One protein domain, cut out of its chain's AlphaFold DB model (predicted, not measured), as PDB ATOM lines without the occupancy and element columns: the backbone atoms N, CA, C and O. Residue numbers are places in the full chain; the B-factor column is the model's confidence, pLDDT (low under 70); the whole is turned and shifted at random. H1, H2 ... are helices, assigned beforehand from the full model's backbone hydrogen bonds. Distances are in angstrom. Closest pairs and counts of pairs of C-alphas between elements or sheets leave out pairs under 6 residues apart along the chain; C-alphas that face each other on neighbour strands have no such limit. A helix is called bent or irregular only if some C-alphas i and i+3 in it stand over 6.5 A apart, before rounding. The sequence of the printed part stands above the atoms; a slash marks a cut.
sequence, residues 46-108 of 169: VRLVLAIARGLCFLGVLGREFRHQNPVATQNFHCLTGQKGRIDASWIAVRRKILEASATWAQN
ATOM      1  N   VAL A  46     -43.840  27.058 261.447       76.38
ATOM      2  CA  VAL A  46     -44.397  26.948 260.088       76.38
ATOM      3  C   VAL A  46     -43.561  26.030 259.195       76.38
ATOM      4  O   VAL A  46     -44.116  25.323 258.361       76.38
ATOM      5  N   ARG A  47     -42.240  25.943 259.408       78.75
ATOM      6  CA  ARG A  47     -41.379  24.994 258.678       78.75
ATOM      7  C   ARG A  47     -41.753  23.536 258.943       78.75
ATOM      8  O   ARG A  47     -41.736  22.727 258.024       78.75
ATOM      9  N   LEU A  48     -42.103  23.221 260.184       80.38
ATOM     10  CA  LEU A  48     -42.479  21.881 260.624       80.38
ATOM     11  C   LEU A  48     -43.874  21.529 260.096       80.38
ATOM     12  O   LEU A  48     -44.065  20.454 259.535       80.38
ATOM     13  N   VAL A  49     -44.806  22.485 260.138       82.31
ATOM     14  CA  VAL A  49     -46.130  22.339 259.512       82.31
ATOM     15  C   VAL A  49     -46.008  22.106 258.004       82.31
ATOM     16  O   VAL A  49     -46.658  21.216 257.463       82.31
ATOM     17  N   LEU A  50     -45.138  22.853 257.320       84.44
ATOM     18  CA  LEU A  50     -44.864  22.657 255.898       84.44
ATOM     19  C   LEU A  50     -44.220  21.292 255.618       84.44
ATOM     20  O   LEU A  50     -44.596  20.643 254.648       84.44
ATOM     21  N   ALA A  51     -43.292  20.824 256.457       83.69
ATOM     22  CA  ALA A  51     -42.685  19.502 256.303       83.69
ATOM     23  C   ALA A  51     -43.723  18.374 256.447       83.69
ATOM     24  O   ALA A  51     -43.779  17.479 255.603       83.69
ATOM     25  N   ILE A  52     -44.595  18.460 257.457       84.12
ATOM     26  CA  ILE A  52     -45.698  17.510 257.661       84.12
ATOM     27  C   ILE A  52     -46.672  17.561 256.480       84.12
ATOM     28  O   ILE A  52     -47.027  16.524 255.923       84.12
ATOM     29  N   ALA A  53     -47.061  18.761 256.043       82.50
ATOM     30  CA  ALA A  53     -47.942  18.938 254.895       82.50
ATOM     31  C   ALA A  53     -47.332  18.372 253.606       82.50
ATOM     32  O   ALA A  53     -48.050  17.776 252.808       82.50
ATOM     33  N   ARG A  54     -46.012  18.495 253.417       84.00
ATOM     34  CA  ARG A  54     -45.298  17.887 252.289       84.00
ATOM     35  C   ARG A  54     -45.358  16.364 252.347       84.00
ATOM     36  O   ARG A  54     -45.649  15.746 251.329       84.00
ATOM     37  N   GLY A  55     -45.137  15.771 253.522       81.25
ATOM     38  CA  GLY A  55     -45.290  14.327 253.727       81.25
ATOM     39  C   GLY A  55     -46.712  13.848 253.421       81.25
ATOM     40  O   GLY A  55     -46.903  12.878 252.698       81.25
ATOM     41  N   LEU A  56     -47.722  14.587 253.878       82.00
ATOM     42  CA  LEU A  56     -49.131  14.294 253.599       82.00
ATOM     43  C   LEU A  56     -49.514  14.481 252.120       82.00
ATOM     44  O   LEU A  56     -50.356  13.736 251.619       82.00
ATOM     45  N   CYS A  57     -48.916  15.445 251.412       80.69
ATOM     46  CA  CYS A  57     -49.082  15.585 249.958       80.69
ATOM     47  C   CYS A  57     -48.432  14.412 249.219       80.69
ATOM     48  O   CYS A  57     -49.041  13.847 248.315       80.69
ATOM     49  N   PHE A  58     -47.241  13.989 249.653       78.38
ATOM     50  CA  PHE A  58     -46.552  12.826 249.093       78.38
ATOM     51  C   PHE A  58     -47.353  11.530 249.286       78.38
ATOM     52  O   PHE A  58     -47.476  10.733 248.361       78.38
ATOM     53  N   LEU A  59     -47.986  11.365 250.451       79.25
ATOM     54  CA  LEU A  59     -48.918  10.266 250.738       79.25
ATOM     55  C   LEU A  59     -50.263  10.398 249.994       79.25
ATOM     56  O   LEU A  59     -51.113   9.514 250.082       79.25
ATOM     57  N   GLY A  60     -50.491  11.500 249.271       71.25
ATOM     58  CA  GLY A  60     -51.724  11.749 248.527       71.25
ATOM     59  C   GLY A  60     -52.949  11.980 249.413       71.25
ATOM     60  O   GLY A  60     -54.072  11.783 248.945       71.25
ATOM     61  N   VAL A  61     -52.746  12.365 250.677       76.50
ATOM     62  CA  VAL A  61     -53.807  12.743 251.627       76.50
ATOM     63  C   VAL A  61     -54.216  14.197 251.397       76.50
ATOM     64  O   VAL A  61     -55.401  14.517 251.362       76.50
ATOM     65  N   LEU A  62     -53.233  15.075 251.184       68.25
ATOM     66  CA  LEU A  62     -53.437  16.481 250.839       68.25
ATOM     67  C   LEU A  62     -53.207  16.707 249.340       68.25
ATOM     68  O   LEU A  62     -52.350  16.083 248.725       68.25
ATOM     69  N   GLY A  63     -53.984  17.614 248.746       67.19
ATOM     70  CA  GLY A  63     -53.752  18.077 247.377       67.19
ATOM     71  C   GLY A  63     -54.239  17.160 246.249       67.19
ATOM     72  O   GLY A  63     -53.883  17.403 245.098       67.19
ATOM     73  N   ARG A  64     -55.089  16.157 246.535       73.81
ATOM     74  CA  ARG A  64     -55.713  15.294 245.506       73.81
ATOM     75  C   ARG A  64     -56.389  16.091 244.390       73.81
ATOM     76  O   ARG A  64     -56.148  15.803 243.223       73.81
ATOM     77  N   GLU A  65     -57.127  17.136 244.756       72.44
ATOM     78  CA  GLU A  65     -57.789  18.061 243.822       72.44
ATOM     79  C   GLU A  65     -56.806  18.729 242.842       72.44
ATOM     80  O   GLU A  65     -57.122  18.977 241.683       72.44
ATOM     81  N   PHE A  66     -55.570  18.982 243.284       68.81
ATOM     82  CA  PHE A  66     -54.534  19.644 242.487       68.81
ATOM     83  C   PHE A  66     -53.666  18.658 241.700       68.81
ATOM     84  O   PHE A  66     -52.861  19.065 240.864       68.81
ATOM     85  N   ARG A  67     -53.838  17.347 241.907       70.06
ATOM     86  CA  ARG A  67     -53.064  16.312 241.210       70.06
ATOM     87  C   ARG A  67     -53.342  16.305 239.706       70.06
ATOM     88  O   ARG A  67     -52.446  15.986 238.929       70.06
ATOM     89  N   HIS A  68     -54.539  16.724 239.291       74.50
ATOM     90  CA  HIS A  68     -54.889  16.886 237.878       74.50
ATOM     91  C   HIS A  68     -54.140  18.052 237.206       74.50
ATOM     92  O   HIS A  68     -53.970  18.068 235.991       74.50
ATOM     93  N   GLN A  69     -53.625  19.001 237.994       76.44
ATOM     94  CA  GLN A  69     -52.861  20.154 237.508       76.44
ATOM     95  C   GLN A  69     -51.350  19.865 237.418       76.44
ATOM     96  O   GLN A  69     -50.626  20.608 236.758       76.44
ATOM     97  N   ASN A  70     -50.863  18.765 238.011       78.12
ATOM     98  CA  ASN A  70     -49.463  18.327 237.909       78.12
ATOM     99  C   ASN A  70     -48.947  18.162 236.464       78.12
ATOM    100  O   ASN A  70     -47.839  18.639 236.202       78.12
ATOM    101  N   PRO A  71     -49.670  17.521 235.517       77.06
ATOM    102  CA  PRO A  71     -49.190  17.405 234.138       77.06
ATOM    103  C   PRO A  71     -49.049  18.771 233.459       77.06
ATOM    104  O   PRO A  71     -48.030  19.027 232.824       77.06
ATOM    105  N   VAL A  72     -50.013  19.676 233.663       80.00
ATOM    106  CA  VAL A  72     -49.981  21.039 233.108       80.00
ATOM    107  C   VAL A  72     -48.822  21.839 233.700       80.00
ATOM    108  O   VAL A  72     -48.052  22.452 232.969       80.00
ATOM    109  N   ALA A  73     -48.637  21.786 235.020       78.25
ATOM    110  CA  ALA A  73     -47.539  22.478 235.689       78.25
ATOM    111  C   ALA A  73     -46.161  21.944 235.270       78.25
ATOM    112  O   ALA A  73     -45.218  22.717 235.121       78.25
ATOM    113  N   THR A  74     -46.048  20.633 235.054       78.12
ATOM    114  CA  THR A  74     -44.809  19.998 234.587       78.12
ATOM    115  C   THR A  74     -44.484  20.423 233.155       78.12
ATOM    116  O   THR A  74     -43.348  20.796 232.880       78.12
ATOM    117  N   GLN A  75     -45.477  20.468 232.262       78.69
ATOM    118  CA  GLN A  75     -45.291  20.988 230.902       78.69
ATOM    119  C   GLN A  75     -44.918  22.475 230.904       78.69
ATOM    120  O   GLN A  75     -43.942  22.861 230.265       78.69
ATOM    121  N   ASN A  76     -45.605  23.301 231.696       80.75
ATOM    122  CA  ASN A  76     -45.268  24.720 231.833       80.75
ATOM    123  C   ASN A  76     -43.832  24.916 232.337       80.75
ATOM    124  O   ASN A  76     -43.120  25.788 231.845       80.75
ATOM    125  N   PHE A  77     -43.376  24.089 233.280       78.69
ATOM    126  CA  PHE A  77     -41.995  24.126 233.752       78.69
ATOM    127  C   PHE A  77     -40.993  23.764 232.659       78.69
ATOM    128  O   PHE A  77     -40.005  24.480 232.484       78.69
ATOM    129  N   HIS A  78     -41.254  22.690 231.909       82.50
ATOM    130  CA  HIS A  78     -40.409  22.284 230.790       82.50
ATOM    131  C   HIS A  78     -40.302  23.385 229.735       82.50
ATOM    132  O   HIS A  78     -39.197  23.688 229.297       82.50
ATOM    133  N   CYS A  79     -41.413  24.034 229.384       80.12
ATOM    134  CA  CYS A  79     -41.419  25.139 228.426       80.12
ATOM    135  C   CYS A  79     -40.662  26.375 228.937       80.12
ATOM    136  O   CYS A  79     -39.974  27.028 228.161       80.12
ATOM    137  N   LEU A  80     -40.772  26.702 230.230       80.06
ATOM    138  CA  LEU A  80     -40.156  27.905 230.807       80.06
ATOM    139  C   LEU A  80     -38.663  27.752 231.110       80.06
ATOM    140  O   LEU A  80     -37.925  28.728 231.034       80.06
ATOM    141  N   THR A  81     -38.220  26.555 231.498       80.25
ATOM    142  CA  THR A  81     -36.831  26.328 231.938       80.25
ATOM    143  C   THR A  81     -36.010  25.475 230.979       80.25
ATOM    144  O   THR A  81     -34.796  25.396 231.138       80.25
ATOM    145  N   GLY A  82     -36.642  24.793 230.018       77.94
ATOM    146  CA  GLY A  82     -35.984  23.813 229.146       77.94
ATOM    147  C   GLY A  82     -35.463  22.569 229.880       77.94
ATOM    148  O   GLY A  82     -34.918  21.662 229.254       77.94
ATOM    149  N   GLN A  83     -35.621  22.493 231.206       78.69
ATOM    150  CA  GLN A  83     -35.099  21.411 232.033       78.69
ATOM    151  C   GLN A  83     -36.138  20.312 232.219       78.69
ATOM    152  O   GLN A  83     -37.315  20.571 232.474       78.69
ATOM    153  N   LYS A  84     -35.691  19.054 232.164       69.12
ATOM    154  CA  LYS A  84     -36.532  17.879 232.425       69.12
ATOM    155  C   LYS A  84     -36.692  17.633 233.933       69.12
ATOM    156  O   LYS A  84     -36.159  16.670 234.468       69.12
ATOM    157  N   GLY A  85     -37.421  18.515 234.620       70.94
ATOM    158  CA  GLY A  85     -37.821  18.349 236.023       70.94
ATOM    159  C   GLY A  85     -39.319  18.082 236.187       70.94
ATOM    160  O   GLY A  85     -40.128  18.537 235.385       70.94
ATOM    161  N   ARG A  86     -39.706  17.349 237.238       69.06
ATOM    162  CA  ARG A  86     -41.116  17.182 237.625       69.06
ATOM    163  C   ARG A  86     -41.492  18.227 238.667       69.06
ATOM    164  O   ARG A  86     -40.832  18.319 239.701       69.06
ATOM    165  N   ILE A  87     -42.571  18.967 238.412       74.62
ATOM    166  CA  ILE A  87     -43.153  19.883 239.394       74.62
ATOM    167  C   ILE A  87     -44.321  19.207 240.106       74.62
ATOM    168  O   ILE A  87     -45.246  18.695 239.477       74.62
ATOM    169  N   ASP A  88     -44.296  19.267 241.435       75.94
ATOM    170  CA  ASP A  88     -45.433  18.901 242.271       75.94
ATOM    171  C   ASP A  88     -46.338  20.126 242.477       75.94
ATOM    172  O   ASP A  88     -46.160  20.917 243.410       75.94
ATOM    173  N   ALA A  89     -47.300  20.306 241.569       76.00
ATOM    174  CA  ALA A  89     -48.266  21.399 241.641       76.00
ATOM    175  C   ALA A  89     -49.153  21.279 242.885       76.00
ATOM    176  O   ALA A  89     -49.538  22.293 243.470       76.00
ATOM    177  N   SER A  90     -49.424  20.048 243.331       77.94
ATOM    178  CA  SER A  90     -50.206  19.791 244.538       77.94
ATOM    179  C   SER A  90     -49.516  20.336 245.787       77.94
ATOM    180  O   SER A  90     -50.130  21.074 246.561       77.94
ATOM    181  N   TRP A  91     -48.212  20.090 245.921       81.12
ATOM    182  CA  TRP A  91     -47.408  20.667 246.990       81.12
ATOM    183  C   TRP A  91     -47.345  22.196 246.905       81.12
ATOM    184  O   TRP A  91     -47.507  22.868 247.924       81.12
ATOM    185  N   ILE A  92     -47.152  22.764 245.710       81.50
ATOM    186  CA  ILE A  92     -47.092  24.225 245.523       81.50
ATOM    187  C   ILE A  92     -48.408  24.887 245.956       81.50
ATOM    188  O   ILE A  92     -48.384  25.859 246.717       81.50
ATOM    189  N   ALA A  93     -49.550  24.338 245.541       80.38
ATOM    190  CA  ALA A  93     -50.867  24.857 245.898       80.38
ATOM    191  C   ALA A  93     -51.150  24.742 247.407       80.38
ATOM    192  O   ALA A  93     -51.638  25.688 248.029       80.38
ATOM    193  N   VAL A  94     -50.804  23.605 248.023       80.75
ATOM    194  CA  VAL A  94     -50.974  23.394 249.470       80.75
ATOM    195  C   VAL A  94     -50.065  24.326 250.268       80.75
ATOM    196  O   VAL A  94     -50.524  24.976 251.208       80.75
ATOM    197  N   ARG A  95     -48.798  24.469 249.862       84.31
ATOM    198  CA  ARG A  95     -47.852  25.414 250.466       84.31
ATOM    199  C   ARG A  95     -48.389  26.843 250.418       84.31
ATOM    200  O   ARG A  95     -48.338  27.528 251.439       84.31
ATOM    201  N   ARG A  96     -48.923  27.280 249.271       81.81
ATOM    202  CA  ARG A  96     -49.550  28.601 249.111       81.81
ATOM    203  C   ARG A  96     -50.682  28.805 250.116       81.81
ATOM    204  O   ARG A  96     -50.635  29.764 250.880       81.81
ATOM    205  N   LYS A  97     -51.638  27.873 250.186       81.94
ATOM    206  CA  LYS A  97     -52.774  27.960 251.121       81.94
ATOM    207  C   LYS A  97     -52.338  28.017 252.586       81.94
ATOM    208  O   LYS A  97     -52.912  28.771 253.366       81.94
ATOM    209  N   ILE A  98     -51.317  27.245 252.966       81.69
ATOM    210  CA  ILE A  98     -50.778  27.261 254.332       81.69
ATOM    211  C   ILE A  98     -50.161  28.623 254.652       81.69
ATOM    212  O   ILE A  98     -50.416  29.163 255.726       81.69
ATOM    213  N   LEU A  99     -49.372  29.195 253.739       82.56
ATOM    214  CA  LEU A  99     -48.753  30.506 253.945       82.56
ATOM    215  C   LEU A  99     -49.799  31.625 254.003       82.56
ATOM    216  O   LEU A  99     -49.746  32.453 254.909       82.56
ATOM    217  N   GLU A 100     -50.784  31.607 253.103       83.31
ATOM    218  CA  GLU A 100     -51.922  32.531 253.122       83.31
ATOM    219  C   GLU A 100     -52.673  32.454 254.452       83.31
ATOM    220  O   GLU A 100     -52.888  33.480 255.098       83.31
ATOM    221  N   ALA A 101     -53.013  31.246 254.910       79.25
ATOM    222  CA  ALA A 101     -53.703  31.046 256.180       79.25
ATOM    223  C   ALA A 101     -52.855  31.476 257.387       79.25
ATOM    224  O   ALA A 101     -53.378  32.048 258.345       79.25
ATOM    225  N   SER A 102     -51.541  31.248 257.322       79.62
ATOM    226  CA  SER A 102     -50.598  31.640 258.372       79.62
ATOM    227  C   SER A 102     -50.472  33.157 258.501       79.62
ATOM    228  O   SER A 102     -50.351  33.663 259.614       79.62
ATOM    229  N   ALA A 103     -50.504  33.878 257.376       79.56
ATOM    230  CA  ALA A 103     -50.397  35.333 257.346       79.56
ATOM    231  C   ALA A 103     -51.727  36.031 257.676       79.56
ATOM    232  O   ALA A 103     -51.728  37.033 258.383       79.56
ATOM    233  N   THR A 104     -52.857  35.498 257.200       80.38
ATOM    234  CA  THR A 104     -54.186  36.117 257.373       80.38
ATOM    235  C   THR A 104     -54.855  35.735 258.693       80.38
ATOM    236  O   THR A 104     -55.173  36.603 259.501       80.38
ATOM    237  N   TRP A 105     -55.074  34.437 258.923       74.69
ATOM    238  CA  TRP A 105     -55.881  33.943 260.043       74.69
ATOM    239  C   TRP A 105     -55.047  33.698 261.299       74.69
ATOM    240  O   TRP A 105     -55.477  34.046 262.396       74.69
ATOM    241  N   ALA A 106     -53.867  33.088 261.156       73.12
ATOM    242  CA  ALA A 106     -53.033  32.733 262.305       73.12
ATOM    243  C   ALA A 106     -52.121  33.881 262.772       73.12
ATOM    244  O   ALA A 106     -51.672  33.857 263.918       73.12
ATOM    245  N   GLN A 107     -51.844  34.853 261.892       78.88
ATOM    246  CA  GLN A 107     -50.921  35.974 262.118       78.88
ATOM    247  C   GLN A 107     -49.612  35.517 262.774       78.88
ATOM    248  O   GLN A 107     -49.181  36.047 263.799       78.88
ATOM    249  N   ASN A 108     -48.998  34.466 262.220       79.50
ATOM    250  CA  ASN A 108     -47.799  33.895 262.822       79.50
ATOM    251  C   ASN A 108     -46.673  34.950 262.843       79.50
ATOM    252  O   ASN A 108     -46.293  35.440 261.774       79.50
TER     253      ASN A 108
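Overview. This is residues 46 to 108 of the 169 residues of an uncharacterized protein of Hafnia alvei (UniProt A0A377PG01). The longest helix, H2, is an arm with a kink that runs off about perpendicular to a pair of helices, H1 and H3, which lie side by side and run opposite ways. H2 packs on the first residues of H3, 89 to 93, and the link of residues 82 to 88 folds back from the end of H2 to the start of H3. The printed part has 63 residues, with three named helices in the order H1, H2, H3 and no named strand; the class is all helix. It is only just loose, close to compact, with a radius of gyration of the C-alphas of 13.0 A, and elongated, spanning 38 by 23 by 19 A.

Along the chain. H2, residues 64 to 81, measures 25.7 A from first to last C-alpha, and C-alpha 64 stands at (-55.713, 15.294, 245.506). It has a kink of 38 degrees near residue 72, and it is only just irregular: C-alphas 68 and 71 are 6.8 A apart. H3, residues 89 to 104, measures 22.3 A and ends with C-alpha 104 at (-54.186, 36.117, 257.373). H1, residues 46 to 58, measures 18.0 A and begins with C-alpha 46 at (-44.397, 26.948, 260.088).

Arrangement. H2 and H3 touch, H3 with residues 89 to 93 alone; the closest C-alphas, of Phe 66 and Ser 90, are 4.8 A apart. Their lines are about perpendicular, at 75 degrees. H3 also touches H1, closest at the C-alphas of Trp 91 and Cys 57, 6.1 A apart. These two run opposite ways at a shallow tilt of 29 degrees. H1 and H2 are close but not clearly touching, with the C-alphas of Cys 57 and Arg 64 8.0 A apart, and about perpendicular at 81 degrees. In H1 and H3 every O i to N i+4 pair is within hydrogen-bond range; in H2, 10 of 14 are.

Size, cuts and confidence. The C-alphas farthest apart, of Gly 82 and Ala 106, are 38.3 A apart, while those of Val 46 and Asn 108, the first and last printed, are 8.2 A apart. The printed part has no cut. The link from H1 to H2 is tight and that from H2 to H3 short. The mean pLDDT of the printed part is 78.2; residues 62 to 63, 66, 84 and 86 are under 70.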